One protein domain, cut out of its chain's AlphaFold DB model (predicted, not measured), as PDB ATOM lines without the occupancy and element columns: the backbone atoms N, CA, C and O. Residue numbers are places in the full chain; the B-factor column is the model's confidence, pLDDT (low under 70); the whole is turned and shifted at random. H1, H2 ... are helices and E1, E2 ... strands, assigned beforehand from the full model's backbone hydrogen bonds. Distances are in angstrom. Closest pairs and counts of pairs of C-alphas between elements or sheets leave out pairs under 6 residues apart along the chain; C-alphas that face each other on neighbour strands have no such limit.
ATOM      1  N   THR A 238     103.697 115.386 120.662       91.62
ATOM      2  CA  THR A 238     102.360 115.102 121.218       91.62
ATOM      3  C   THR A 238     101.728 116.325 121.891       91.62
ATOM      4  O   THR A 238     102.393 117.340 122.112       91.62
ATOM      5  N   PHE A 239     100.443 116.218 122.262       94.44
ATOM      6  CA  PHE A 239      99.724 117.259 123.009       94.44
ATOM      7  C   PHE A 239     100.504 117.706 124.256       94.44
ATOM      8  O   PHE A 239     100.807 118.889 124.405       94.44
ATOM      9  N   THR A 240     100.871 116.758 125.126       94.31
ATOM     10  CA  THR A 240     101.558 117.051 126.395       94.31
ATOM     11  C   THR A 240     102.920 117.696 126.159       94.31
ATOM     12  O   THR A 240     103.250 118.675 126.822       94.31
ATOM     13  N   ARG A 241     103.693 117.208 125.181       93.38
ATOM     14  CA  ARG A 241     105.042 117.723 124.897       93.38
ATOM     15  C   ARG A 241     105.025 119.141 124.334       93.38
ATOM     16  O   ARG A 241     105.849 119.953 124.742       93.38
ATOM     17  N   LEU A 242     104.083 119.446 123.437       93.38
ATOM     18  CA  LEU A 242     103.880 120.810 122.931       93.38
ATOM     19  C   LEU A 242     103.409 121.745 124.043       93.38
ATOM     20  O   LEU A 242     103.884 122.871 124.161       93.38
ATOM     21  N   ARG A 243     102.483 121.273 124.883       92.19
ATOM     22  CA  ARG A 243     101.972 122.050 126.011       92.19
ATOM     23  C   ARG A 243     103.072 122.395 127.009       92.19
ATOM     24  O   ARG A 243     103.159 123.539 127.442       92.19
ATOM     25  N   ALA A 244     103.896 121.414 127.357       91.69
ATOM     26  CA  ALA A 244     104.983 121.559 128.314       91.69
ATOM     27  C   ALA A 244     106.231 122.255 127.739       91.69
ATOM     28  O   ALA A 244     107.228 122.347 128.448       91.69
ATOM     29  N   ASP A 245     106.194 122.725 126.483       91.56
ATOM     30  CA  ASP A 245     107.345 123.283 125.757       91.56
ATOM     31  C   ASP A 245     108.563 122.328 125.705       91.56
ATOM     32  O   ASP A 245     109.696 122.754 125.496       91.56
ATOM     33  N   VAL A 246     108.341 121.016 125.860       91.31
ATOM     34  CA  VAL A 246     109.387 119.977 125.739       91.31
ATOM     35  C   VAL A 246     109.834 119.836 124.284       91.31
ATOM     36  O   VAL A 246     110.972 119.477 123.992       91.31
ATOM     37  N   THR A 247     108.929 120.120 123.350       90.62
ATOM     38  CA  THR A 247     109.213 120.198 121.919       90.62
ATOM     39  C   THR A 247     108.459 121.368 121.314       90.62
ATOM     40  O   THR A 247     107.350 121.685 121.740       90.62
ATOM     41  N   GLY A 248     109.042 121.990 120.291       90.31
ATOM     42  CA  GLY A 248     108.333 122.986 119.496       90.31
ATOM     43  C   GLY A 248     107.397 122.347 118.470       90.31
ATOM     44  O   GLY A 248     107.498 121.154 118.151       90.31
ATOM     45  N   LEU A 249     106.481 123.158 117.941       92.88
ATOM     46  CA  LEU A 249     105.674 122.783 116.787       92.88
ATOM     47  C   LEU A 249     106.510 123.014 115.528       92.88
ATOM     48  O   LEU A 249     106.821 124.155 115.196       92.88
ATOM     49  N   SER A 250     106.883 121.936 114.846       91.94
ATOM     50  CA  SER A 250     107.475 122.023 113.512       91.94
ATOM     51  C   SER A 250     106.367 122.205 112.487       91.94
ATOM     52  O   SER A 250     105.412 121.428 112.487       91.94
ATOM     53  N   ILE A 251     106.507 123.214 111.636       90.56
ATOM     54  CA  ILE A 251     105.592 123.500 110.535       90.56
ATOM     55  C   ILE A 251     106.357 123.580 109.223       90.56
ATOM     56  O   ILE A 251     107.528 123.955 109.222       90.56
ATOM     57  N   PHE A 252     105.690 123.311 108.105       88.00
ATOM     58  CA  PHE A 252     106.177 123.802 106.818       88.00
ATOM     59  C   PHE A 252     105.686 125.238 106.607       88.00
ATOM     60  O   PHE A 252     104.480 125.508 106.588       88.00
ATOM     61  N   SER A 253     106.625 126.174 106.507       83.12
ATOM     62  CA  SER A 253     106.326 127.598 106.390       83.12
ATOM     63  C   SER A 253     105.878 127.954 104.979       83.12
ATOM     64  O   SER A 253     106.628 127.760 104.021       83.12
ATOM     65  N   ASP A 254     104.711 128.589 104.847       78.06
ATOM     66  CA  ASP A 254     104.257 129.126 103.556       78.06
ATOM     67  C   ASP A 254     105.217 130.214 103.031       78.06
ATOM     68  O   ASP A 254     105.357 130.406 101.821       78.06
ATOM     69  N   ARG A 255     105.908 130.916 103.947       80.81
ATOM     70  CA  ARG A 255     106.823 132.023 103.640       80.81
ATOM     71  C   ARG A 255     108.188 131.534 103.174       80.81
ATOM     72  O   ARG A 255     108.698 132.034 102.178       80.81
ATOM     73  N   THR A 256     108.812 130.631 103.930       83.50
ATOM     74  CA  THR A 256     110.190 130.190 103.651       83.50
ATOM     75  C   THR A 256     110.246 128.935 102.791       83.50
ATOM     76  O   THR A 256     111.313 128.626 102.271       83.50
ATOM     77  N   ARG A 257     109.119 128.222 102.626       83.38
ATOM     78  CA  ARG A 257     109.038 126.915 101.951       83.38
ATOM     79  C   ARG A 257     109.999 125.883 102.553       83.38
ATOM     80  O   ARG A 257     110.568 125.055 101.848       83.38
ATOM     81  N   THR A 258     110.198 125.951 103.868       86.81
ATOM     82  CA  THR A 258     111.038 125.021 104.633       86.81
ATOM     83  C   THR A 258     110.375 124.658 105.958       86.81
ATOM     84  O   THR A 258     109.422 125.313 106.388       86.81
ATOM     85  N   ILE A 259     110.873 123.597 106.600       89.44
ATOM     86  CA  ILE A 259     110.432 123.214 107.940       89.44
ATOM     87  C   ILE A 259     111.040 124.178 108.960       89.44
ATOM     88  O   ILE A 259     112.260 124.303 109.048       89.44
ATOM     89  N   GLU A 260     110.198 124.807 109.773       91.25
ATOM     90  CA  GLU A 260     110.606 125.688 110.865       91.25
ATOM     91  C   GLU A 260     109.905 125.320 112.173       91.25
ATOM     92  O   GLU A 260     108.789 124.803 112.184       91.25
ATOM     93  N   THR A 261     110.562 125.583 113.302       92.81
ATOM     94  CA  THR A 261     109.975 125.379 114.629       92.81
ATOM     95  C   THR A 261     109.432 126.696 115.168       92.81
ATOM     96  O   THR A 261     110.194 127.633 115.418       92.81
ATOM     97  N   VAL A 262     108.121 126.755 115.397       91.38
ATOM     98  CA  VAL A 262     107.445 127.969 115.875       91.38
ATOM     99  C   VAL A 262     107.326 128.006 117.393       91.38
ATOM    100  O   VAL A 262     107.214 126.977 118.060       91.38
ATOM    101  N   ARG A 263     107.350 129.228 117.940       80.06
ATOM    102  CA  ARG A 263     107.386 129.479 119.392       80.06
ATOM    103  C   ARG A 263     106.046 129.932 119.976       80.06
ATOM    104  O   ARG A 263     105.725 129.570 121.097       80.06
ATOM    105  N   ASN A 264     105.244 130.706 119.240       91.62
ATOM    106  CA  ASN A 264     103.965 131.227 119.742       91.62
ATOM    107  C   ASN A 264     102.818 130.220 119.508       91.62
ATOM    108  O   ASN A 264     101.905 130.483 118.725       91.62
ATOM    109  N   VAL A 265     102.875 129.049 120.149       95.56
ATOM    110  CA  VAL A 265     101.867 127.986 119.978       95.56
ATOM    111  C   VAL A 265     100.733 128.148 120.992       95.56
ATOM    112  O   VAL A 265     100.966 128.061 122.199       95.56
ATOM    113  N   ILE A 266      99.497 128.326 120.519       96.31
ATOM    114  CA  ILE A 266      98.299 128.375 121.370       96.31
ATOM    115  C   ILE A 266      98.214 127.088 122.203       96.31
ATOM    116  O   ILE A 266      98.246 125.989 121.656       96.31
ATOM    117  N   GLY A 267      98.110 127.237 123.526       92.44
ATOM    118  CA  GLY A 267      98.059 126.125 124.483       92.44
ATOM    119  C   GLY A 267      99.398 125.697 125.088       92.44
ATOM    120  O   GLY A 267      99.391 124.877 126.006       92.44
ATOM    121  N   SER A 268     100.528 126.238 124.624       94.38
ATOM    122  CA  SER A 268     101.837 126.030 125.266       94.38
ATOM    123  C   SER A 268     102.011 126.896 126.519       94.38
ATOM    124  O   SER A 268     101.444 127.993 126.610       94.38
ATOM    125  N   LYS A 269     102.803 126.422 127.494       92.31
ATOM    126  CA  LYS A 269     103.091 127.152 128.744       92.31
ATOM    127  C   LYS A 269     103.719 128.520 128.440       92.31
ATOM    128  O   LYS A 269     103.280 129.536 128.991       92.31
ATOM    129  N   SER A 270     104.690 128.569 127.531       91.94
ATOM    130  CA  SER A 270     105.404 129.781 127.121       91.94
ATOM    131  C   SER A 270     104.476 130.831 126.501       91.94
ATOM    132  O   SER A 270     104.516 132.008 126.881       91.94
ATOM    133  N   PHE A 271     103.573 130.412 125.614       93.88
ATOM    134  CA  PHE A 271     102.578 131.287 125.007       93.88
ATOM    135  C   PHE A 271     101.544 131.784 126.025       93.88
ATOM    136  O   PHE A 271     101.274 132.985 126.081       93.88
ATOM    137  N   SER A 272     101.025 130.913 126.900       92.44
ATOM    138  CA  SER A 272     100.100 131.320 127.968       92.44
ATOM    139  C   SER A 272     100.719 132.355 128.914       92.44
ATOM    140  O   SER A 272     100.049 133.322 129.287       92.44
ATOM    141  N   LEU A 273     102.001 132.214 129.275       91.62
ATOM    142  CA  LEU A 273     102.715 133.209 130.084       91.62
ATOM    143  C   LEU A 273     102.822 134.560 129.360       91.62
ATOM    144  O   LEU A 273     102.619 135.614 129.970       91.62
ATOM    145  N   LYS A 274     103.113 134.534 128.055       92.88
ATOM    146  CA  LYS A 274     103.185 135.732 127.212       92.88
ATOM    147  C   LYS A 274     101.824 136.439 127.126       92.88
ATOM    148  O   LYS A 274     101.772 137.651 127.332       92.88
ATOM    149  N   CYS A 275     100.731 135.697 126.936       93.62
ATOM    150  CA  CYS A 275      99.369 136.243 126.959       93.62
ATOM    151  C   CYS A 275      99.024 136.887 128.306       93.62
ATOM    152  O   CYS A 275      98.526 138.006 128.322       93.62
ATOM    153  N   ARG A 276      99.352 136.256 129.443       91.88
ATOM    154  CA  ARG A 276      99.091 136.841 130.777       91.88
ATOM    155  C   ARG A 276      99.778 138.189 130.976       91.88
ATOM    156  O   ARG A 276      99.162 139.120 131.488       91.88
ATOM    157  N   ARG A 277     101.042 138.309 130.554       93.62
ATOM    158  CA  ARG A 277     101.792 139.575 130.631       93.62
ATOM    159  C   ARG A 277     101.139 140.675 129.796       93.62
ATOM    160  O   ARG A 277     101.104 141.818 130.233       93.62
ATOM    161  N   LEU A 278     100.608 140.327 128.625       93.69
ATOM    162  CA  LEU A 278      99.867 141.252 127.766       93.69
ATOM    163  C   LEU A 278      98.487 141.609 128.343       93.69
ATOM    164  O   LEU A 278      98.116 142.779 128.343       93.69
ATOM    165  N   TRP A 279      97.760 140.646 128.914       92.69
ATOM    166  CA  TRP A 279      96.462 140.879 129.560       92.69
ATOM    167  C   TRP A 279      96.534 141.787 130.782       92.69
ATOM    168  O   TRP A 279      95.594 142.541 131.018       92.69
ATOM    169  N   ALA A 280      97.646 141.759 131.521       91.75
ATOM    170  CA  ALA A 280      97.896 142.690 132.622       91.75
ATOM    171  C   ALA A 280      98.001 144.156 132.160       91.75
ATOM    172  O   ALA A 280      97.836 145.064 132.968       91.75
ATOM    173  N   ILE A 281      98.271 144.387 130.870       91.81
ATOM    174  CA  ILE A 281      98.297 145.719 130.256       91.81
ATOM    175  C   ILE A 281      96.916 146.055 129.690       91.81
ATOM    176  O   ILE A 281      96.389 147.136 129.940       91.81
ATOM    177  N   HIS A 282      96.321 145.133 128.927       89.81
ATOM    178  CA  HIS A 282      94.974 145.279 128.383       89.81
ATOM    179  C   HIS A 282      94.372 143.897 128.084       89.81
ATOM    180  O   HIS A 282      94.981 143.069 127.407       89.81
ATOM    181  N   SER A 283      93.152 143.646 128.563       86.56
ATOM    182  CA  SER A 283      92.520 142.312 128.659       86.56
ATOM    183  C   SER A 283      92.234 141.603 127.325       86.56
ATOM    184  O   SER A 283      91.881 140.423 127.296       86.56
ATOM    185  N   GLU A 284      92.378 142.317 126.214       88.88
ATOM    186  CA  GLU A 284      92.187 141.811 124.850       88.88
ATOM    187  C   GLU A 284      93.496 141.708 124.057       88.88
ATOM    188  O   GLU A 284      93.463 141.461 122.855       88.88
ATOM    189  N   LEU A 285      94.651 141.914 124.697       91.38
ATOM    190  CA  LEU A 285      95.942 141.759 124.032       91.38
ATOM    191  C   LEU A 285      96.442 140.328 124.083       91.38
ATOM    192  O   LEU A 285      96.422 139.665 125.113       91.38
ATOM    193  N   HIS A 286      96.978 139.880 122.966       93.31
ATOM    194  CA  HIS A 286      97.690 138.621 122.824       93.31
ATOM    195  C   HIS A 286      98.802 138.822 121.791       93.31
ATOM    196  O   HIS A 286      98.824 139.860 121.127       93.31
ATOM    197  N   PRO A 287      99.743 137.876 121.642       94.19
ATOM    198  CA  PRO A 287     100.716 137.944 120.557       94.19
ATOM    199  C   PRO A 287      99.999 138.042 119.197       94.19
ATOM    200  O   PRO A 287      99.064 137.282 118.940       94.19
ATOM    201  N   GLY A 288     100.405 138.987 118.351       91.00
ATOM    202  CA  GLY A 288      99.887 139.229 117.005       91.00
ATOM    203  C   GLY A 288     100.223 138.092 116.043       91.00
ATOM    204  O   GLY A 288      99.420 137.754 115.172       91.00
ATOM    205  N   GLU A 289     101.355 137.426 116.258       92.50
ATOM    206  CA  GLU A 289     101.653 136.135 115.648       92.50
ATOM    207  C   GLU A 289     101.370 134.978 116.610       92.50
ATOM    208  O   GLU A 289     101.922 134.902 117.713       92.50
ATOM    209  N   TRP A 290     100.531 134.044 116.167       95.56
ATOM    210  CA  TRP A 290     100.186 132.826 116.891       95.56
ATOM    211  C   TRP A 290      99.989 131.660 115.926       95.56
ATOM    212  O   TRP A 290      99.637 131.851 114.758       95.56
ATOM    213  N   TYR A 291     100.175 130.447 116.444       96.00
ATOM    214  CA  TYR A 291     100.005 129.191 115.724       96.00
ATOM    215  C   TYR A 291      99.137 128.238 116.533       96.00
ATOM    216  O   TYR A 291      99.371 128.011 117.718       96.00
ATOM    217  N   PHE A 292      98.150 127.639 115.886       97.31
ATOM    218  CA  PHE A 292      97.287 126.627 116.469       97.31
ATOM    219  C   PHE A 292      97.433 125.322 115.698       97.31
ATOM    220  O   PHE A 292      97.085 125.235 114.520       97.31
ATOM    221  N   SER A 293      97.927 124.286 116.372       95.94
ATOM    222  CA  SER A 293      98.047 122.955 115.783       95.94
ATOM    223  C   SER A 293      96.714 122.206 115.872       95.94
ATOM    224  O   SER A 293      96.408 121.583 116.892       95.94
ATOM    225  N   MET A 294      95.980 122.152 114.764       95.12
ATOM    226  CA  MET A 294      94.762 121.350 114.626       95.12
ATOM    227  C   MET A 294      95.024 119.855 114.856       95.12
ATOM    228  O   MET A 294      94.220 119.165 115.486       95.12
ATOM    229  N   LYS A 295      96.182 119.356 114.396       92.25
ATOM    230  CA  LYS A 295      96.604 117.957 114.572       92.25
ATOM    231  C   LYS A 295      96.734 117.588 116.046       92.25
ATOM    232  O   LYS A 295      96.044 116.688 116.516       92.25
ATOM    233  N   TYR A 296      97.604 118.276 116.772       93.75
ATOM    234  CA  TYR A 296      97.945 117.889 118.138       93.75
ATOM    235  C   TYR A 296      96.981 118.409 119.201       93.75
ATOM    236  O   TYR A 296      96.761 117.685 120.161       93.75
ATOM    237  N   MET A 297      96.358 119.583 119.025       94.19
ATOM    238  CA  MET A 297      95.458 120.158 120.036       94.19
ATOM    239  C   MET A 297      94.028 119.614 119.961       94.19
ATOM    240  O   MET A 297      93.297 119.719 120.938       94.19
ATOM    241  N   VAL A 298      93.610 119.044 118.823       95.38
ATOM    242  CA  VAL A 298      92.230 118.560 118.634       95.38
ATOM    243  C   VAL A 298      92.192 117.165 118.036       95.38
ATOM    244  O   VAL A 298      91.656 116.248 118.658       95.38
ATOM    245  N   ASN A 299      92.762 116.977 116.843       93.31
ATOM    246  CA  ASN A 299      92.588 115.728 116.101       93.31
ATOM    247  C   ASN A 299      93.124 114.524 116.880       93.31
ATOM    248  O   ASN A 299      92.429 113.523 116.981       93.31
ATOM    249  N   ARG A 300      94.296 114.639 117.515       93.06
ATOM    250  CA  ARG A 300      94.872 113.554 118.322       93.06
ATOM    251  C   ARG A 300      94.034 113.185 119.546       93.06
ATOM    252  O   ARG A 300      94.030 112.018 119.923       93.06
ATOM    253  N   VAL A 301      93.290 114.129 120.124       95.31
ATOM    254  CA  VAL A 301      92.340 113.832 121.213       95.31
ATOM    255  C   VAL A 301      91.184 112.995 120.683       95.31
ATOM    256  O   VAL A 301      90.801 111.999 121.297       95.31
ATOM    257  N   ARG A 302      90.663 113.346 119.505       94.19
ATOM    258  CA  ARG A 302      89.596 112.575 118.866       94.19
ATOM    259  C   ARG A 302      90.069 111.206 118.371       94.19
ATOM    260  O   ARG A 302      89.315 110.244 118.521       94.19
ATOM    261  N   ASP A 303      91.285 111.110 117.837       91.62
ATOM    262  CA  ASP A 303      91.911 109.849 117.421       91.62
ATOM    263  C   ASP A 303      92.069 108.907 118.622       91.62
ATOM    264  O   ASP A 303      91.714 107.736 118.536       91.62
ATOM    265  N   TYR A 304      92.527 109.435 119.761       93.94
ATOM    266  CA  TYR A 304      92.674 108.684 121.004       93.94
ATOM    267  C   TYR A 304      91.344 108.107 121.510       93.94
ATOM    268  O   TYR A 304      91.245 106.910 121.778       93.94
ATOM    269  N   VAL A 305      90.300 108.943 121.594       94.94
ATOM    270  CA  VAL A 305      88.962 108.486 122.004       94.94
ATOM    271  C   VAL A 305      88.446 107.413 121.043       94.94
ATOM    272  O   VAL A 305      87.954 106.382 121.493       94.94
ATOM    273  N   SER A 306      88.609 107.611 119.730       91.31
ATOM    274  CA  SER A 306      88.234 106.617 118.716       91.31
ATOM    275  C   SER A 306      88.965 105.290 118.899       91.31
ATOM    276  O   SER A 306      88.340 104.235 118.816       91.31
ATOM    277  N   ALA A 307      90.275 105.340 119.156       90.12
ATOM    278  CA  ALA A 307      91.093 104.153 119.351       90.12
ATOM    279  C   ALA A 307      90.603 103.333 120.552       90.12
ATOM    280  O   ALA A 307      90.435 102.125 120.428       90.12
ATOM    281  N   LEU A 308      90.267 103.973 121.678       92.69
ATOM    282  CA  LEU A 308      89.731 103.255 122.840       92.69
ATOM    283  C   LEU A 308      88.342 102.662 122.602       92.69
ATOM    284  O   LEU A 308      88.096 101.516 122.977       92.69
ATOM    285  N   LEU A 309      87.442 103.396 121.944       91.25
ATOM    286  CA  LEU A 309      86.140 102.838 121.566       91.25
ATOM    287  C   LEU A 309      86.300 101.593 120.689       91.25
ATOM    288  O   LEU A 309      85.535 100.635 120.795       91.25
ATOM    289  N   TRP A 310      87.321 101.602 119.840       86.19
ATOM    290  CA  TRP A 310      87.631 100.501 118.950       86.19
ATOM    291  C   TRP A 310      88.277  99.295 119.637       86.19
ATOM    292  O   TRP A 310      87.976  98.158 119.272       86.19
ATOM    293  N   GLU A 311      89.088  99.521 120.673       86.44
ATOM    294  CA  GLU A 311      89.547  98.457 121.581       86.44
ATOM    295  C   GLU A 311      88.397  97.831 122.391       86.44
ATOM    296  O   GLU A 311      88.563  96.786 123.016       86.44
ATOM    297  N   GLY A 312      87.201  98.423 122.333       90.06
ATOM    298  CA  GLY A 312      85.985  97.886 122.936       90.06
ATOM    299  C   GLY A 312      85.607  98.538 124.261       90.06
ATOM    300  O   GLY A 312      84.669  98.059 124.904       90.06
ATOM    301  N   TYR A 313      86.287  99.622 124.646       93.56
ATOM    302  CA  TYR A 313      85.885 100.443 125.781       93.56
ATOM    303  C   TYR A 313      84.626 101.243 125.445       93.56
ATOM    304  O   TYR A 313      84.438 101.749 124.341       93.56
ATOM    305  N   SER A 314      83.751 101.394 126.423       95.25
ATOM    306  CA  SER A 314      82.633 102.324 126.365       95.25
ATOM    307  C   SER A 314      83.085 103.753 126.680       95.25
ATOM    308  O   SER A 314      84.102 103.986 127.333       95.25
ATOM    309  N   LEU A 315      82.268 104.732 126.282       96.31
ATOM    310  CA  LEU A 315      82.469 106.135 126.657       96.31
ATOM    311  C   LEU A 315      82.546 106.324 128.189       96.31
ATOM    312  O   LEU A 315      83.356 107.119 128.654       96.31
ATOM    313  N   ALA A 316      81.777 105.541 128.955       95.19
ATOM    314  CA  ALA A 316      81.795 105.529 130.421       95.19
ATOM    315  C   ALA A 316      83.119 105.048 131.013       95.19
ATOM    316  O   ALA A 316      83.617 105.634 131.975       95.19
ATOM    317  N   GLU A 317      83.721 104.013 130.433       95.06
ATOM    318  CA  GLU A 317      85.001 103.483 130.912       95.06
ATOM    319  C   GLU A 317      86.150 104.473 130.713       95.06
ATOM    320  O   GLU A 317      87.061 104.519 131.540       95.06
ATOM    321  N   ILE A 318      86.063 105.319 129.685       94.62
ATOM    322  CA  ILE A 318      87.075 106.337 129.377       94.62
ATOM    323  C   ILE A 318      86.758 107.720 129.981       94.62
ATOM    324  O   ILE A 318      87.525 108.660 129.771       94.62
ATOM    325  N   GLY A 319      85.673 107.832 130.759       94.44
ATOM    326  CA  GLY A 319      85.354 108.987 131.611       94.44
ATOM    327  C   GLY A 319      84.117 109.810 131.220       94.44
ATOM    328  O   GLY A 319      83.694 110.656 132.002       94.44
ATOM    329  N   PHE A 320      83.510 109.584 130.054       97.19
ATOM    330  CA  PHE A 320      82.336 110.338 129.583       97.19
ATOM    331  C   PHE A 320      81.015 109.694 130.017       97.19
ATOM    332  O   PHE A 320      80.928 108.486 130.186       97.19
ATOM    333  N   THR A 321      79.920 110.446 130.089       95.31
ATOM    334  CA  THR A 321      78.610 109.881 130.473       95.31
ATOM    335  C   THR A 321      77.890 109.127 129.348       95.31
ATOM    336  O   THR A 321      76.849 108.520 129.584       95.31
ATOM    337  N   GLY A 322      78.399 109.172 128.111       93.25
ATOM    338  CA  GLY A 322      77.801 108.516 126.943       93.25
ATOM    339  C   GLY A 322      77.879 109.362 125.671       93.25
ATOM    340  O   GLY A 322      78.550 110.387 125.631       93.25
ATOM    341  N   ALA A 323      77.180 108.945 124.612       92.19
ATOM    342  CA  ALA A 323      77.250 109.603 123.298       92.19
ATOM    343  C   ALA A 323      76.685 111.037 123.288       92.19
ATOM    344  O   ALA A 323      77.012 111.830 122.407       92.19
ATOM    345  N   THR A 324      75.842 111.370 124.265       95.38
ATOM    346  CA  THR A 324      75.268 112.706 124.468       95.38
ATOM    347  C   THR A 324      76.069 113.557 125.456       95.38
ATOM    348  O   THR A 324      75.670 114.690 125.728       95.38
ATOM    349  N   ASP A 325      77.185 113.044 125.987       97.00
ATOM    350  CA  ASP A 325      78.063 113.789 126.887       97.00
ATOM    351  C   ASP A 325      78.523 115.102 126.212       97.00
ATOM    352  O   ASP A 325      79.060 115.074 125.095       97.00
ATOM    353  N   PRO A 326      78.333 116.272 126.853       95.81
ATOM    354  CA  PRO A 326      78.674 117.560 126.256       95.81
ATOM    355  C   PRO A 326      80.148 117.708 125.867       95.81
ATOM    356  O   PRO A 326      80.454 118.436 124.920       95.81
ATOM    357  N   ASN A 327      81.064 117.053 126.580       97.44
ATOM    358  CA  ASN A 327      82.497 117.085 126.305       97.44
ATOM    359  C   ASN A 327      82.860 116.154 125.152       97.44
ATOM    360  O   ASN A 327      83.619 116.555 124.272       97.44
ATOM    361  N   PHE A 328      82.254 114.970 125.076       96.88
ATOM    362  CA  PHE A 328      82.411 114.102 123.906       96.88
ATOM    363  C   PHE A 328      81.878 114.767 122.621       96.88
ATOM    364  O   PHE A 328      82.547 114.777 121.578       96.88
ATOM    365  N   LEU A 329      80.704 115.402 122.702       95.56
ATOM    366  CA  LEU A 329      80.137 116.181 121.599       95.56
ATOM    367  C   LEU A 329      81.019 117.381 121.236       95.56
ATOM    368  O   LEU A 329      81.169 117.688 120.052       95.56
ATOM    369  N   PHE A 330      81.619 118.044 122.228       96.94
ATOM    370  CA  PHE A 330      82.570 119.130 122.000       96.94
ATOM    371  C   PHE A 330      83.804 118.651 121.225       96.94
ATOM    372  O   PHE A 330      84.123 119.258 120.205       96.94
ATOM    373  N   ILE A 331      84.450 117.549 121.634       96.62
ATOM    374  CA  ILE A 331      85.607 116.974 120.916       96.62
ATOM    375  C   ILE A 331      85.224 116.672 119.464       96.62
ATOM    376  O   ILE A 331      85.954 117.032 118.542       96.62
ATOM    377  N   THR A 332      84.061 116.051 119.252       93.62
ATOM    378  CA  THR A 332      83.581 115.684 117.912       93.62
ATOM    379  C   THR A 332      83.352 116.916 117.037       93.62
ATOM    380  O   THR A 332      83.859 116.977 115.920       93.62
ATOM    381  N   LYS A 333      82.654 117.938 117.547       93.88
ATOM    382  CA  LYS A 333      82.418 119.190 116.810       93.88
ATOM    383  C   LYS A 333      83.711 119.954 116.535       93.88
ATOM    384  O   LYS A 333      83.881 120.471 115.433       93.88
ATOM    385  N   ALA A 334      84.617 120.015 117.514       96.19
ATOM    386  CA  ALA A 334      85.901 120.693 117.372       96.19
ATOM    387  C   ALA A 334      86.718 120.021 116.274       96.19
ATOM    388  O   ALA A 334      87.225 120.697 115.382       96.19
ATOM    389  N   HIS A 335      86.771 118.691 116.292       94.56
ATOM    390  CA  HIS A 335      87.441 117.907 115.272       94.56
ATOM    391  C   HIS A 335      86.863 118.156 113.874       94.56
ATOM    392  O   HIS A 335      87.622 118.505 112.976       94.56
ATOM    393  N   THR A 336      85.540 118.093 113.690       92.06
ATOM    394  CA  THR A 336      84.905 118.415 112.397       92.06
ATOM    395  C   THR A 336      85.234 119.836 111.929       92.06
ATOM    396  O   THR A 336      85.553 120.038 110.757       92.06
ATOM    397  N   GLY A 337      85.213 120.817 112.838       93.31
ATOM    398  CA  GLY A 337      85.612 122.193 112.536       93.31
ATOM    399  C   GLY A 337      87.066 122.295 112.074       93.31
ATOM    400  O   GLY A 337      87.355 122.999 111.109       93.31
ATOM    401  N   MET A 338      87.974 121.542 112.701       93.75
ATOM    402  CA  MET A 338      89.368 121.476 112.266       93.75
ATOM    403  C   MET A 338      89.491 120.839 110.886       93.75
ATOM    404  O   MET A 338      90.145 121.413 110.027       93.75
ATOM    405  N   LEU A 339      88.815 119.718 110.618       90.75
ATOM    406  CA  LEU A 339      88.835 119.090 109.291       90.75
ATOM    407  C   LEU A 339      88.351 120.050 108.191       90.75
ATOM    408  O   LEU A 339      88.940 120.086 107.113       90.75
ATOM    409  N   TYR A 340      87.332 120.867 108.475       90.88
ATOM    410  CA  TYR A 340      86.878 121.922 107.564       90.88
ATOM    411  C   TYR A 340      87.971 122.968 107.296       90.88
ATOM    412  O   TYR A 340      88.229 123.294 106.138       90.88
ATOM    413  N   LEU A 341      88.650 123.463 108.337       91.25
ATOM    414  CA  LEU A 341      89.763 124.408 108.177       91.25
ATOM    415  C   LEU A 341      90.932 123.794 107.390       91.25
ATOM    416  O   LEU A 341      91.547 124.475 106.575       91.25
ATOM    417  N   GLN A 342      91.217 122.505 107.582       89.12
ATOM    418  CA  GLN A 342      92.255 121.788 106.833       89.12
ATOM    419  C   GLN A 342      91.912 121.677 105.340       89.12
ATOM    420  O   GLN A 342      92.763 121.938 104.494       89.12
ATOM    421  N   GLU A 343      90.658 121.358 105.005       85.94
ATOM    422  CA  GLU A 343      90.192 121.355 103.609       85.94
ATOM    423  C   GLU A 343      90.211 122.752 102.984       85.94
ATOM    424  O   GLU A 343      90.489 122.893 101.792       85.94
ATOM    425  N   LEU A 344      89.943 123.791 103.779       86.12
ATOM    426  CA  LEU A 344      90.059 125.176 103.335       86.12
ATOM    427  C   LEU A 344      91.494 125.560 102.978       86.12
ATOM    428  O   LEU A 344      91.693 126.171 101.929       86.12
ATOM    429  N   ILE A 345      92.473 125.200 103.818       85.62
ATOM    430  CA  ILE A 345      93.904 125.432 103.547       85.62
ATOM    431  C   ILE A 345      94.257 124.849 102.182       85.62
ATOM    432  O   ILE A 345      94.723 125.580 101.313       85.62
ATOM    433  N   TYR A 346      93.929 123.571 101.982       79.31
ATOM    434  CA  TYR A 346      94.217 122.861 100.742       79.31
ATOM    435  C   TYR A 346      93.581 123.530  99.509       79.31
ATOM    436  O   TYR A 346      94.239 123.732  98.494       79.31
ATOM    437  N   ARG A 347      92.295 123.901  99.578       77.19
ATOM    438  CA  ARG A 347      91.550 124.374  98.396       77.19
ATOM    439  C   ARG A 347      91.693 125.860  98.077       77.19
ATOM    440  O   ARG A 347      91.340 126.250  96.966       77.19
ATOM    441  N   LYS A 348      92.030 126.707  99.053       74.31
ATOM    442  CA  LYS A 348      91.914 128.172  98.908       74.31
ATOM    443  C   LYS A 348      93.213 128.933  99.037       74.31
ATOM    444  O   LYS A 348      93.238 130.086  98.627       74.31
ATOM    445  N   LEU A 349      94.263 128.323  99.571       67.81
ATOM    446  CA  LEU A 349      95.560 128.985  99.676       67.81
ATOM    447  C   LEU A 349      96.475 128.657  98.485       67.81
ATOM    448  O   LEU A 349      97.686 128.799  98.612       67.81
ATOM    449  N   ASP A 350      95.889 128.214  97.355       53.81
ATOM    450  CA  ASP A 350      96.567 127.791  96.111       53.81
ATOM    451  C   ASP A 350      97.841 126.995  96.387       53.81
ATOM    452  O   ASP A 350      98.917 127.182  95.817       53.81
ATOM    453  N   SER A 351      97.688 126.076  97.329       52.91
ATOM    454  CA  SER A 351      98.754 125.298  97.904       52.91
ATOM    455  C   SER A 351      98.937 124.040  97.045       52.91
ATOM    456  O   SER A 351      98.739 122.914  97.492       52.91
ATOM    457  N   PHE A 352      99.207 124.252  95.750       45.03
ATOM    458  CA  PHE A 352      99.260 123.228  94.693       45.03
ATOM    459  C   PHE A 352     100.490 122.307  94.775       45.03
ATOM    460  O   PHE A 352     100.803 121.603  93.816       45.03
ATOM    461  N   ASP A 353     101.189 122.293  95.908       51.66
ATOM    462  CA  ASP A 353     102.278 121.370  96.177       51.66
ATOM    463  C   ASP A 353     101.960 120.488  97.394       51.66
ATOM    464  O   ASP A 353     101.296 120.887  98.352       51.66
ATOM    465  N   HIS A 354     102.497 119.268  97.381       53.56
ATOM    466  CA  HIS A 354     102.526 118.367  98.542       53.56
ATOM    467  C   HIS A 354     103.320 118.942  99.731       53.56
ATOM    468  O   HIS A 354     103.470 118.284 100.755       53.56
ATOM    469  N   ALA A 355     103.855 120.162  99.606       60.81
ATOM    470  CA  ALA A 355     104.671 120.812 100.614       60.81
ATOM    471  C   ALA A 355     103.833 121.639 101.602       60.81
ATOM    472  O   ALA A 355     104.348 122.076 102.624       60.81
ATOM    473  N   THR A 356     102.537 121.841 101.362       70.56
ATOM    474  CA  THR A 356     101.730 122.672 102.262       70.56
ATOM    475  C   THR A 356     101.297 121.913 103.511       70.56
ATOM    476  O   THR A 356     100.487 120.988 103.470       70.56
ATOM    477  N   ASP A 357     101.784 122.362 104.665       81.56
ATOM    478  CA  ASP A 357     101.413 121.788 105.953       81.56
ATOM    479  C   ASP A 357     100.003 122.226 106.364       81.56
ATOM    480  O   ASP A 357      99.770 123.353 106.791       81.56
ATOM    481  N   TYR A 358      99.052 121.306 106.266       85.56
ATOM    482  CA  TYR A 358      97.640 121.478 106.611       85.56
ATOM    483  C   TYR A 358      97.344 121.175 108.086       85.56
ATOM    484  O   TYR A 358      96.186 121.094 108.492       85.56
ATOM    485  N   THR A 359      98.350 120.947 108.926       87.88
ATOM    486  CA  THR A 359      98.150 120.506 110.315       87.88
ATOM    487  C   THR A 359      97.929 121.651 111.302       87.88
ATOM    488  O   THR A 359      97.531 121.397 112.445       87.88
ATOM    489  N   TYR A 360      98.112 122.901 110.862       93.06
ATOM    490  CA  TYR A 360      98.002 124.099 111.691       93.06
ATOM    491  C   TYR A 360      97.297 125.268 110.987       93.06
ATOM    492  O   TYR A 360      97.213 125.343 109.761       93.06
ATOM    493  N   ILE A 361      96.827 126.222 111.789       94.25
ATOM    494  CA  ILE A 361      96.382 127.546 111.346       94.25
ATOM    495  C   ILE A 361      97.150 128.615 112.128       94.25
ATOM    496  O   ILE A 361      97.370 128.467 113.329       94.25
ATOM    497  N   SER A 362      97.598 129.664 111.446       94.38
ATOM    498  CA  SER A 362      98.285 130.810 112.051       94.38
ATOM    499  C   SER A 362      97.452 132.079 111.919       94.38
ATOM    500  O   SER A 362      96.503 132.119 111.128       94.38
ATOM    501  N   SER A 363      97.834 133.138 112.637       94.62
ATOM    502  CA  SER A 363      97.230 134.466 112.469       94.62
ATOM    503  C   SER A 363      97.259 134.935 111.009       94.62
ATOM    504  O   SER A 363      96.254 135.431 110.497       94.62
ATOM    505  N   SER A 364      98.370 134.692 110.305       91.62
ATOM    506  CA  SER A 364      98.523 135.013 108.882       91.62
ATOM    507  C   SER A 364      97.546 134.236 107.997       91.62
ATOM    508  O   SER A 364      96.829 134.841 107.202       91.62
ATOM    509  N   ARG A 365      97.452 132.905 108.156       91.44
ATOM    510  CA  ARG A 365      96.501 132.084 107.379       91.44
ATOM    511  C   ARG A 365      95.055 132.481 107.654       91.44
ATOM    512  O   ARG A 365      94.251 132.549 106.729       91.44
ATOM    513  N   PHE A 366      94.731 132.780 108.909       94.25
ATOM    514  CA  PHE A 366      93.398 133.222 109.294       94.25
ATOM    515  C   PHE A 366      93.018 134.541 108.605       94.25
ATOM    516  O   PHE A 366      91.958 134.635 107.988       94.25
ATOM    517  N   ASN A 367      93.911 135.534 108.640       91.88
ATOM    518  CA  ASN A 367      93.718 136.793 107.921       91.88
ATOM    519  C   ASN A 367      93.593 136.560 106.406       91.88
ATOM    520  O   ASN A 367      92.696 137.119 105.776       91.88
ATOM    521  N   MET A 368      94.416 135.690 105.824       89.75
ATOM    522  CA  MET A 368      94.352 135.366 104.398       89.75
ATOM    523  C   MET A 368      93.005 134.744 103.997       89.75
ATOM    524  O   MET A 368      92.431 135.147 102.987       89.75
ATOM    525  N   PHE A 369      92.424 133.850 104.807       90.62
ATOM    526  CA  PHE A 369      91.069 133.349 104.544       90.62
ATOM    527  C   PHE A 369      90.029 134.465 104.516       90.62
ATOM    528  O   PHE A 369      89.169 134.478 103.635       90.62
ATOM    529  N   THR A 370      90.123 135.425 105.435       90.00
ATOM    530  CA  THR A 370      89.188 136.558 105.463       90.00
ATOM    531  C   THR A 370      89.333 137.451 104.232       90.00
ATOM    532  O   THR A 370      88.331 137.942 103.725       90.00
ATOM    533  N   GLN A 371      90.545 137.595 103.693       89.25
ATOM    534  CA  GLN A 371      90.806 138.361 102.472       89.25
ATOM    535  C   GLN A 371      90.286 137.647 101.217       89.25
ATOM    536  O   GLN A 371      89.668 138.278 100.366       89.25
ATOM    537  N   ILE A 372      90.503 136.332 101.110       87.62
ATOM    538  CA  ILE A 372      90.128 135.539  99.927       87.62
ATOM    539  C   ILE A 372      88.621 135.262  99.886       87.62
ATOM    540  O   ILE A 372      88.011 135.254  98.818       87.62
ATOM    541  N   MET A 373      88.009 134.993 101.039       87.94
ATOM    542  CA  MET A 373      86.629 134.502 101.125       87.94
ATOM    543  C   MET A 373      85.639 135.508 101.726       87.94
ATOM    544  O   MET A 373      84.429 135.279 101.645       87.94
ATOM    545  N   GLY A 374      86.121 136.590 102.345       89.94
ATOM    546  CA  GLY A 374      85.290 137.652 102.915       89.94
ATOM    547  C   GLY A 374      84.246 137.145 103.915       89.94
ATOM    548  O   GLY A 374      84.506 136.271 104.745       89.94
ATOM    549  N   GLU A 375      83.025 137.673 103.795       90.62
ATOM    550  CA  GLU A 375      81.885 137.360 104.673       90.62
ATOM    551  C   GLU A 375      81.539 135.868 104.744       90.62
ATOM    552  O   GLU A 375      81.032 135.406 105.768       90.62
ATOM    553  N   LYS A 376      81.825 135.081 103.692       88.88
ATOM    554  CA  LYS A 376      81.579 133.634 103.750       88.88
ATOM    555  C   LYS A 376      82.412 132.989 104.851       88.88
ATOM    556  O   LYS A 376      81.875 132.195 105.616       88.88
ATOM    557  N   PHE A 377      83.702 133.312 104.925       91.81
ATOM    558  CA  PHE A 377      84.567 132.723 105.941       91.81
ATOM    559  C   PHE A 377      84.183 133.195 107.344       91.81
ATOM    560  O   PHE A 377      84.132 132.367 108.246       91.81
ATOM    561  N   TYR A 378      83.819 134.472 107.520       92.19
ATOM    562  CA  TYR A 378      83.303 134.963 108.803       92.19
ATOM    563  C   TYR A 378      82.084 134.171 109.276       92.19
ATOM    564  O   TYR A 378      82.066 133.702 110.412       92.19
ATOM    565  N   ARG A 379      81.091 133.969 108.401       92.94
ATOM    566  CA  ARG A 379      79.891 133.189 108.725       92.94
ATOM    567  C   ARG A 379      80.225 131.734 109.050       92.94
ATOM    568  O   ARG A 379      79.821 131.241 110.096       92.94
ATOM    569  N   ASP A 380      80.982 131.060 108.188       92.81
ATOM    570  CA  ASP A 380      81.295 129.641 108.371       92.81
ATOM    571  C   ASP A 380      82.159 129.412 109.628       92.81
ATOM    572  O   ASP A 380      81.939 128.460 110.378       92.81
ATOM    573  N   PHE A 381      83.121 130.300 109.902       94.88
ATOM    574  CA  PHE A 381      83.927 130.229 111.119       94.88
ATOM    575  C   PHE A 381      83.111 130.570 112.368       94.88
ATOM    576  O   PHE A 381      83.281 129.913 113.396       94.88
ATOM    577  N   ARG A 382      82.178 131.528 112.286       94.88
ATOM    578  CA  ARG A 382      81.227 131.814 113.367       94.88
ATOM    579  C   ARG A 382      80.383 130.588 113.689       94.88
ATOM    580  O   ARG A 382      80.258 130.265 114.864       94.88
ATOM    581  N   ASP A 383      79.880 129.865 112.691       93.31
ATOM    582  CA  ASP A 383      79.109 128.633 112.905       93.31
ATOM    583  C   ASP A 383      79.928 127.561 113.647       93.31
ATOM    584  O   ASP A 383      79.415 126.897 114.555       93.31
ATOM    585  N   ILE A 384      81.218 127.421 113.312       94.25
ATOM    586  CA  ILE A 384      82.150 126.547 114.046       94.25
ATOM    587  C   ILE A 384      82.311 127.040 115.484       94.25
ATOM    588  O   ILE A 384      82.109 126.273 116.428       94.25
ATOM    589  N   ALA A 385      82.670 128.314 115.660       94.75
ATOM    590  CA  ALA A 385      82.950 128.903 116.961       94.75
ATOM    591  C   ALA A 385      81.722 128.822 117.877       94.75
ATOM    592  O   ALA A 385      81.811 128.331 118.998       94.75
ATOM    593  N   TRP A 386      80.543 129.206 117.401       92.56
ATOM    594  CA  TRP A 386      79.297 129.163 118.164       92.56
ATOM    595  C   TRP A 386      78.907 127.753 118.600       92.56
ATOM    596  O   TRP A 386      78.379 127.581 119.700       92.56
ATOM    597  N   GLY A 387      79.221 126.736 117.795       90.81
ATOM    598  CA  GLY A 387      79.029 125.336 118.171       90.81
ATOM    599  C   GLY A 387      79.917 124.857 119.329       90.81
ATOM    600  O   GLY A 387      79.642 123.790 119.888       90.81
ATOM    601  N   LEU A 388      80.959 125.620 119.680       95.00
ATOM    602  CA  LEU A 388      82.030 125.249 120.612       95.00
ATOM    603  C   LEU A 388      82.147 126.187 121.822       95.00
ATOM    604  O   LEU A 388      82.529 125.744 122.909       95.00
ATOM    605  N   LEU A 389      81.796 127.460 121.646       95.44
ATOM    606  CA  LEU A 389      81.836 128.503 122.664       95.44
ATOM    607  C   LEU A 389      80.607 128.453 123.581       95.44
ATOM    608  O   LEU A 389      79.482 128.190 123.152       95.44
ATOM    609  N   LEU A 390      80.812 128.778 124.856       94.00
ATOM    610  CA  LEU A 390      79.730 129.045 125.804       94.00
ATOM    611  C   LEU A 390      78.983 130.331 125.422       94.00
ATOM    612  O   LEU A 390      79.555 131.233 124.817       94.00
ATOM    613  N   ARG A 391      77.729 130.489 125.868       92.06
ATOM    614  CA  ARG A 391      76.928 131.702 125.592       92.06
ATOM    615  C   ARG A 391      77.619 133.006 126.011       92.06
ATOM    616  O   ARG A 391      77.514 134.008 125.316       92.06
ATOM    617  N   SER A 392      78.332 133.012 127.139       92.62
ATOM    618  CA  SER A 392      79.110 134.180 127.583       92.62
ATOM    619  C   SER A 392      80.285 134.493 126.651       92.62
ATOM    620  O   SER A 392      80.596 135.657 126.418       92.62
ATOM    621  N   GLN A 393      80.909 133.462 126.082       95.62
ATOM    622  CA  GLN A 393      82.016 133.587 125.137       95.62
ATOM    623  C   GLN A 393      81.526 134.001 123.746       95.62
ATOM    624  O   GLN A 393      82.202 134.783 123.088       95.62
ATOM    625  N   GLN A 394      80.335 133.561 123.328       96.62
ATOM    626  CA  GLN A 394      79.687 134.015 122.091       96.62
ATOM    627  C   GLN A 394      79.461 135.533 122.102       96.62
ATOM    628  O   GLN A 394      79.803 136.198 121.136       96.62
ATOM    629  N   LYS A 395      79.016 136.115 123.227       95.50
ATOM    630  CA  LYS A 395      78.886 137.581 123.352       95.50
ATOM    631  C   LYS A 395      80.215 138.314 123.154       95.50
ATOM    632  O   LYS A 395      80.258 139.349 122.502       95.50
ATOM    633  N   LYS A 396      81.304 137.782 123.723       94.19
ATOM    634  CA  LYS A 396      82.648 138.352 123.536       94.19
ATOM    635  C   LYS A 396      83.131 138.197 122.092       94.19
ATOM    636  O   LYS A 396      83.760 139.113 121.579       94.19
ATOM    637  N   TYR A 397      82.821 137.070 121.448       96.25
ATOM    638  CA  TYR A 397      83.079 136.860 120.024       96.25
ATOM    639  C   TYR A 397      82.373 137.926 119.176       96.25
ATOM    640  O   TYR A 397      83.031 138.602 118.395       96.25
ATOM    641  N   ASP A 398      81.067 138.120 119.382       95.88
ATOM    642  CA  ASP A 398      80.266 139.090 118.624       95.88
ATOM    643  C   ASP A 398      80.790 140.522 118.823       95.88
ATOM    644  O   ASP A 398      80.981 141.252 117.856       95.88
ATOM    645  N   MET A 399      81.134 140.899 120.061       94.81
ATOM    646  CA  MET A 399      81.753 142.196 120.360       94.81
ATOM    647  C   MET A 399      83.083 142.395 119.614       94.81
ATOM    648  O   MET A 399      83.344 143.478 119.091       94.81
ATOM    649  N   LEU A 400      83.950 141.375 119.572       94.75
ATOM    650  CA  LEU A 400      85.209 141.450 118.822       94.75
ATOM    651  C   LEU A 400      84.943 141.593 117.320       94.75
ATOM    652  O   LEU A 400      85.597 142.398 116.662       94.75
ATOM    653  N   GLU A 401      83.971 140.853 116.788       95.44
ATOM    654  CA  GLU A 401      83.579 140.930 115.382       95.44
ATOM    655  C   GLU A 401      83.067 142.331 115.014       95.44
ATOM    656  O   GLU A 401      83.491 142.890 114.002       95.44
ATOM    657  N   GLU A 402      82.228 142.934 115.856       95.31
ATOM    658  CA  GLU A 402      81.746 144.309 115.688       95.31
ATOM    659  C   GLU A 402      82.897 145.322 115.666       95.31
ATOM    660  O   GLU A 402      82.951 146.169 114.772       95.31
ATOM    661  N   ARG A 403      83.861 145.210 116.591       95.00
ATOM    662  CA  ARG A 403      85.038 146.098 116.637       95.00
ATOM    663  C   ARG A 403      85.918 145.976 115.397       95.00
ATOM    664  O   ARG A 403      86.392 146.990 114.887       95.00
ATOM    665  N   ILE A 404      86.109 144.757 114.889       93.94
ATOM    666  CA  ILE A 404      86.859 144.508 113.648       93.94
ATOM    667  C   ILE A 404      86.136 145.146 112.461       93.94
ATOM    668  O   ILE A 404      86.750 145.895 111.705       93.94
ATOM    669  N   ARG A 405      84.825 144.914 112.317       92.69
ATOM    670  CA  ARG A 405      84.015 145.494 111.228       92.69
ATOM    671  C   ARG A 405      83.983 147.025 111.281       92.69
ATOM    672  O   ARG A 405      83.972 147.670 110.235       92.69
ATOM    673  N   ALA A 406      83.996 147.605 112.478       94.62
ATOM    674  CA  ALA A 406      84.029 149.050 112.687       94.62
ATOM    675  C   ALA A 406      85.424 149.681 112.501       94.62
ATOM    676  O   ALA A 406      85.538 150.903 112.584       94.62
ATOM    677  N   ASN A 407      86.477 148.884 112.256       91.25
ATOM    678  CA  ASN A 407      87.876 149.330 112.274       91.25
ATOM    679  C   ASN A 407      88.220 150.118 113.552       91.25
ATOM    680  O   ASN A 407      88.858 151.175 113.503       91.25
ATOM    681  N   ASP A 408      87.750 149.619 114.698       92.12
ATOM    682  CA  ASP A 408      87.892 150.293 115.984       92.12
ATOM    683  C   ASP A 408      89.378 150.519 116.340       92.12
ATOM    684  O   ASP A 408      90.230 149.636 116.212       92.12
ATOM    685  N   TYR A 447      92.303 146.105 115.825       93.69
ATOM    686  CA  TYR A 447      91.570 144.830 115.792       93.69
ATOM    687  C   TYR A 447      91.627 144.220 114.393       93.69
ATOM    688  O   TYR A 447      91.445 144.903 113.390       93.69
ATOM    689  N   THR A 448      91.880 142.921 114.330       92.81
ATOM    690  CA  THR A 448      92.079 142.146 113.107       92.81
ATOM    691  C   THR A 448      91.270 140.857 113.162       92.81
ATOM    692  O   THR A 448      90.906 140.378 114.235       92.81
ATOM    693  N   ALA A 449      91.032 140.231 112.010       93.81
ATOM    694  CA  ALA A 449      90.359 138.936 111.973       93.81
ATOM    695  C   ALA A 449      91.108 137.862 112.786       93.81
ATOM    696  O   ALA A 449      90.486 137.006 113.414       93.81
ATOM    697  N   ALA A 450      92.441 137.936 112.843       94.19
ATOM    698  CA  ALA A 450      93.254 137.058 113.674       94.19
ATOM    699  C   ALA A 450      92.930 137.146 115.178       94.19
ATOM    700  O   ALA A 450      93.174 136.167 115.884       94.19
ATOM    701  N   ASP A 451      92.354 138.246 115.679       94.88
ATOM    702  CA  ASP A 451      91.883 138.338 117.068       94.88
ATOM    703  C   ASP A 451      90.675 137.409 117.319       94.88
ATOM    704  O   ASP A 451      90.605 136.748 118.360       94.88
ATOM    705  N   LEU A 452      89.756 137.279 116.349       95.19
ATOM    706  CA  LEU A 452      88.644 136.314 116.418       95.19
ATOM    707  C   LEU A 452      89.148 134.874 116.369       95.19
ATOM    708  O   LEU A 452      88.715 134.037 117.166       95.19
ATOM    709  N   GLY A 453      90.077 134.600 115.447       96.50
ATOM    710  CA  GLY A 453      90.720 133.296 115.318       96.50
ATOM    711  C   GLY A 453      91.405 132.879 116.618       96.50
ATOM    712  O   GLY A 453      91.114 131.805 117.146       96.50
ATOM    713  N   TYR A 454      92.233 133.761 117.186       96.62
ATOM    714  CA  TYR A 454      92.870 133.547 118.485       96.62
ATOM    715  C   TYR A 454      91.843 133.266 119.581       96.62
ATOM    716  O   TYR A 454      91.956 132.258 120.277       96.62
ATOM    717  N   PHE A 455      90.836 134.132 119.737       96.94
ATOM    718  CA  PHE A 455      89.865 134.013 120.819       96.94
ATOM    719  C   PHE A 455      89.145 132.660 120.791       96.94
ATOM    720  O   PHE A 455      89.076 131.969 121.815       96.94
ATOM    721  N   ALA A 456      88.646 132.256 119.621       97.19
ATOM    722  CA  ALA A 456      87.946 130.990 119.464       97.19
ATOM    723  C   ALA A 456      88.883 129.789 119.677       97.19
ATOM    724  O   ALA A 456      88.568 128.902 120.470       97.19
ATOM    725  N   LEU A 457      90.051 129.767 119.025       97.56
ATOM    726  CA  LEU A 457      90.984 128.636 119.086       97.56
ATOM    727  C   LEU A 457      91.631 128.483 120.468       97.56
ATOM    728  O   LEU A 457      91.768 127.360 120.958       97.56
ATOM    729  N   ASN A 458      91.961 129.585 121.145       96.44
ATOM    730  CA  ASN A 458      92.430 129.550 122.529       96.44
ATOM    731  C   ASN A 458      91.348 128.986 123.456       96.44
ATOM    732  O   ASN A 458      91.622 128.078 124.232       96.44
ATOM    733  N   THR A 459      90.101 129.441 123.315       95.94
ATOM    734  CA  THR A 459      88.985 128.920 124.118       95.94
ATOM    735  C   THR A 459      88.749 127.426 123.877       95.94
ATOM    736  O   THR A 459      88.492 126.673 124.818       95.94
ATOM    737  N   ILE A 460      88.858 126.978 122.622       96.00
ATOM    738  CA  ILE A 460      88.765 125.555 122.274       96.00
ATOM    739  C   ILE A 460      89.884 124.763 122.956       96.00
ATOM    740  O   ILE A 460      89.625 123.699 123.517       96.00
ATOM    741  N   THR A 461      91.104 125.300 122.944       95.75
ATOM    742  CA  THR A 461      92.278 124.691 123.585       95.75
ATOM    743  C   THR A 461      92.091 124.571 125.090       95.75
ATOM    744  O   THR A 461      92.258 123.483 125.633       95.75
ATOM    745  N   ASP A 462      91.679 125.650 125.759       94.56
ATOM    746  CA  ASP A 462      91.448 125.677 127.207       94.56
ATOM    747  C   ASP A 462      90.402 124.638 127.623       94.56
ATOM    748  O   ASP A 462      90.590 123.893 128.591       94.56
ATOM    749  N   ARG A 463      89.316 124.515 126.850       95.81
ATOM    750  CA  ARG A 463      88.303 123.487 127.095       95.81
ATOM    751  C   ARG A 463      88.834 122.077 126.832       95.81
ATOM    752  O   ARG A 463      88.513 121.172 127.595       95.81
ATOM    753  N   MET A 464      89.660 121.882 125.805       96.12
ATOM    754  CA  MET A 464      90.290 120.588 125.541       96.12
ATOM    755  C   MET A 464      91.225 120.168 126.681       96.12
ATOM    756  O   MET A 464      91.163 119.028 127.128       96.12
ATOM    757  N   ILE A 465      92.034 121.096 127.201       94.75
ATOM    758  CA  ILE A 465      92.891 120.875 128.374       94.75
ATOM    759  C   ILE A 465      92.044 120.451 129.575       94.75
ATOM    760  O   ILE A 465      92.370 119.468 130.232       94.75
ATOM    761  N   SER A 466      90.936 121.151 129.836       95.25
ATOM    762  CA  SER A 466      90.033 120.819 130.945       95.25
ATOM    763  C   SER A 466      89.427 119.420 130.810       95.25
ATOM    764  O   SER A 466      89.363 118.686 131.793       95.25
ATOM    765  N   ILE A 467      89.030 119.013 129.602       96.75
ATOM    766  CA  ILE A 467      88.537 117.654 129.333       96.75
ATOM    767  C   ILE A 467      89.648 116.623 129.558       96.75
ATOM    768  O   ILE A 467      89.412 115.576 130.159       96.75
ATOM    769  N   LEU A 468      90.864 116.913 129.095       95.75
ATOM    770  CA  LEU A 468      92.000 116.021 129.291       95.75
ATOM    771  C   LEU A 468      92.310 115.826 130.774       95.75
ATOM    772  O   LEU A 468      92.448 114.688 131.203       95.75
ATOM    773  N   ASP A 469      92.353 116.903 131.552       94.75
ATOM    774  CA  ASP A 469      92.687 116.867 132.978       94.75
ATOM    775  C   ASP A 469      91.582 116.234 133.837       94.75
ATOM    776  O   ASP A 469      91.856 115.416 134.712       94.75
ATOM    777  N   THR A 470      90.316 116.572 133.577       95.25
ATOM    778  CA  THR A 470      89.208 116.186 134.471       95.25
ATOM    779  C   THR A 470      88.490 114.899 134.064       95.25
ATOM    780  O   THR A 470      87.819 114.300 134.900       95.25
ATOM    781  N   ILE A 471      88.634 114.449 132.811       96.12
ATOM    782  CA  ILE A 471      87.893 113.295 132.271       96.12
ATOM    783  C   ILE A 471      88.836 112.201 131.780       96.12
ATOM    784  O   ILE A 471      88.784 111.071 132.265       96.12
ATOM    785  N   ILE A 472      89.705 112.525 130.819       96.62
ATOM    786  CA  ILE A 472      90.519 111.512 130.134       96.62
ATOM    787  C   ILE A 472      91.679 111.031 131.010       96.62
ATOM    788  O   ILE A 472      91.925 109.831 131.101       96.62
ATOM    789  N   LEU A 473      92.420 111.934 131.647       95.75
ATOM    790  CA  LEU A 473      93.592 111.567 132.438       95.75
ATOM    791  C   LEU A 473      93.228 110.699 133.664       95.75
ATOM    792  O   LEU A 473      93.878 109.674 133.868       95.75
ATOM    793  N   PRO A 474      92.164 110.996 134.439       95.06
ATOM    794  CA  PRO A 474      91.759 110.148 135.559       95.06
ATOM    795  C   PRO A 474      91.332 108.735 135.144       95.06
ATOM    796  O   PRO A 474      91.505 107.793 135.918       95.06
ATOM    797  N   SER A 475      90.805 108.546 133.927       95.19
ATOM    798  CA  SER A 475      90.419 107.210 133.451       95.19
ATOM    799  C   SER A 475      91.622 106.314 133.129       95.19
ATOM    800  O   SER A 475      91.471 105.093 133.077       95.19
ATOM    801  N   GLN A 476      92.835 106.875 133.016       96.25
ATOM    802  CA  GLN A 476      94.042 106.123 132.653       96.25
ATOM    803  C   GLN A 476      94.481 105.105 133.703       96.25
ATOM    804  O   GLN A 476      95.080 104.092 133.341       96.25
ATOM    805  N   ALA A 477      94.135 105.313 134.977       94.19
ATOM    806  CA  ALA A 477      94.419 104.345 136.037       94.19
ATOM    807  C   ALA A 477      93.797 102.974 135.721       94.19
ATOM    808  O   ALA A 477      94.443 101.937 135.847       94.19
ATOM    809  N   LYS A 478      92.558 102.972 135.207       93.94
ATOM    810  CA  LYS A 478      91.837 101.749 134.811       93.94
ATOM    811  C   LYS A 478      92.443 101.077 133.577       93.94
ATOM    812  O   LYS A 478      92.211  99.894 133.361       93.94
ATOM    813  N   LEU A 479      93.213 101.826 132.790       94.69
ATOM    814  CA  LEU A 479      93.898 101.365 131.580       94.69
ATOM    815  C   LEU A 479      95.361 100.963 131.853       94.69
ATOM    816  O   LEU A 479      96.109 100.691 130.914       94.69
ATOM    817  N   GLY A 480      95.767 100.929 133.128       95.19
ATOM    818  CA  GLY A 480      97.081 100.469 133.581       95.19
ATOM    819  C   GLY A 480      98.151 101.557 133.686       95.19
ATOM    820  O   GLY A 480      99.336 101.232 133.704       95.19
ATOM    821  N   MET A 481      97.777 102.839 133.733       96.25
ATOM    822  CA  MET A 481      98.712 103.920 134.069       96.25
ATOM    823  C   MET A 481      98.923 103.999 135.585       96.25
ATOM    824  O   MET A 481      97.957 103.942 136.344       96.25
ATOM    825  N   SER A 482     100.171 104.158 136.031       95.94
ATOM    826  CA  SER A 482     100.477 104.334 137.458       95.94
ATOM    827  C   SER A 482     100.045 105.711 137.978       95.94
ATOM    828  O   SER A 482      99.992 106.684 137.224       95.94
ATOM    829  N   GLU A 483      99.791 105.824 139.285       94.88
ATOM    830  CA  GLU A 483      99.435 107.102 139.923       94.88
ATOM    831  C   GLU A 483     100.523 108.170 139.740       94.88
ATOM    832  O   GLU A 483     100.208 109.321 139.450       94.88
ATOM    833  N   GLN A 484     101.799 107.778 139.818       94.94
ATOM    834  CA  GLN A 484     102.928 108.685 139.595       94.94
ATOM    835  C   GLN A 484     102.923 109.269 138.175       94.94
ATOM    836  O   GLN A 484     103.153 110.462 137.994       94.94
ATOM    837  N   GLN A 485     102.632 108.448 137.160       93.94
ATOM    838  CA  GLN A 485     102.513 108.922 135.778       93.94
ATOM    839  C   GLN A 485     101.313 109.853 135.605       93.94
ATOM    840  O   GLN A 485     101.423 110.868 134.921       93.94
ATOM    841  N   ILE A 486     100.177 109.527 136.226       95.06
ATOM    842  CA  ILE A 486      98.981 110.376 136.195       95.06
ATOM    843  C   ILE A 486      99.285 111.746 136.799       95.06
ATOM    844  O   ILE A 486      98.936 112.756 136.190       95.06
ATOM    845  N   GLU A 487      99.947 111.796 137.956       93.31
ATOM    846  CA  GLU A 487     100.296 113.068 138.590       93.31
ATOM    847  C   GLU A 487     101.285 113.866 137.738       93.31
ATOM    848  O   GLU A 487     101.064 115.048 137.493       93.31
ATOM    849  N   TRP A 488     102.293 113.210 137.161       92.62
ATOM    850  CA  TRP A 488     103.212 113.874 136.240       92.62
ATOM    851  C   TRP A 488     102.484 114.510 135.045       92.62
ATOM    852  O   TRP A 488     102.706 115.678 134.719       92.62
ATOM    853  N   TYR A 489     101.565 113.780 134.401       93.88
ATOM    854  CA  TYR A 489     100.760 114.332 133.306       93.88
ATOM    855  C   TYR A 489      99.878 115.487 133.775       93.88
ATOM    856  O   TYR A 489      99.741 116.484 133.063       93.88
ATOM    857  N   ARG A 490      99.305 115.379 134.973       92.38
ATOM    858  CA  ARG A 490      98.481 116.425 135.580       92.38
ATOM    859  C   ARG A 490      99.288 117.697 135.814       92.38
ATOM    860  O   ARG A 490      98.810 118.769 135.460       92.38
ATOM    861  N   GLU A 491     100.522 117.604 136.296       90.25
ATOM    862  CA  GLU A 491     101.441 118.746 136.423       90.25
ATOM    863  C   GLU A 491     101.793 119.382 135.069       90.25
ATOM    864  O   GLU A 491     101.970 120.599 134.967       90.25
ATOM    865  N   GLN A 492     101.878 118.588 133.996       88.19
ATOM    866  CA  GLN A 492     102.094 119.128 132.650       88.19
ATOM    867  C   GLN A 492     100.841 119.797 132.072       88.19
ATOM    868  O   GLN A 492     100.949 120.806 131.367       88.19
TER     869      GLN A 492
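What this domain is: This is residues 238 to 408 and 447 to 492 of the 498 residues of an uncharacterized protein of Treponema sp. GWC1_61_84 (UniProt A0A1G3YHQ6). One long helix, H8, runs through the domain, and helices H3, H4, H5, H7 and H9 pack on it at different angles, with H9 folded back along its last part. H3 and H4 cross each other on one side of H8, a tiny sheet of E3 and E4 lies close to its first half, and the strand hairpin E1 and E2 and helix H2 lie on the outside. The printed part has 217 residues with nine named helices and four named strands, in the order H1 E1 E2 H2 E3 H3 H4 E4 H5 H6 H7 H8 H9; the class is mostly helix and both two-stranded sheets are antiparallel. It is compact, with a radius of gyration of the C-alphas of 17.8 A and spans of 52 by 40 by 33 A.

Where its parts are: H1 is residues 239 to 243, from C-alpha 239 at (99.724, 117.259, 123.009). E1 is 249 to 252, E2 259 to 262, H2 269 to 279 and E3 291 to 293. H3, 294 to 311, is 24.5 A long and kinks by 31 degrees near residue 301; H4, 326 to 348, is 32.2 A long. E4 is 360 to 362, H5 363 to 373, H6 375 to 386 and H7 391 to 405, 21.1 A long. H8, 449 to 479, is 42.5 A long and kinks by 35 degrees near residue 473. H9, 483 to 492, ends at C-alpha 492 at (102.094, 119.128, 132.650).

How they stand to each other: H8 is the hub, touching five helices. With residues 449 to 456 alone it touches H7 (closest C-alphas Leu 400 and Leu 452, 6.6 A), at a shallow tilt of 25 degrees, opposite ways. H6, H7 and H8 form a bundle, helices side by side, up and down. H5 touches H8 at a steep tilt of 59 degrees, the closest C-alphas being Ser 363 and Ala 450, 4.9 A. H8 and H9 are a helical hairpin at 8 degrees, the closest C-alphas being Asp 469 and Arg 490, 6.4 A. H3 and H4 touch at a steep tilt of 53 degrees, with the C-alphas of Asn 299 and His 335 closest at 5.7 A. H4 and H6 only just touch, with 3 pairs of C-alphas within 8 A, the closest being Gly 337 and Ile 384, 5.8 A. H1 only just touches H3, the C-alphas of Phe 239 and Tyr 296 being closest at 5.2 A; H2 touches no helix. In the hairpin E1 and E2, N 251 and O 260 are within hydrogen-bond range at 2.8 A; between E3 and E4, N 292 and O 361 are, at 2.8 A. Every O i to N i+4 pair is within range in H1, H2, H4, H5, H6 and H9, but 12 of 14 in H3, 10 of 11 in H7 and 19 of 27 in H8.

The domain as a whole: The two C-alphas farthest apart, Ala 406 and Gly 480, are 54.5 A apart. Residues 409 to 446 are not printed, and C-alphas 408 and 447 are 6.6 A apart across the cut. The links H2 to E3, H3 to H4 and H4 to E4 are long. The pLDDT of the printed part averages 91.3, and residues 349 to 355 are under 70.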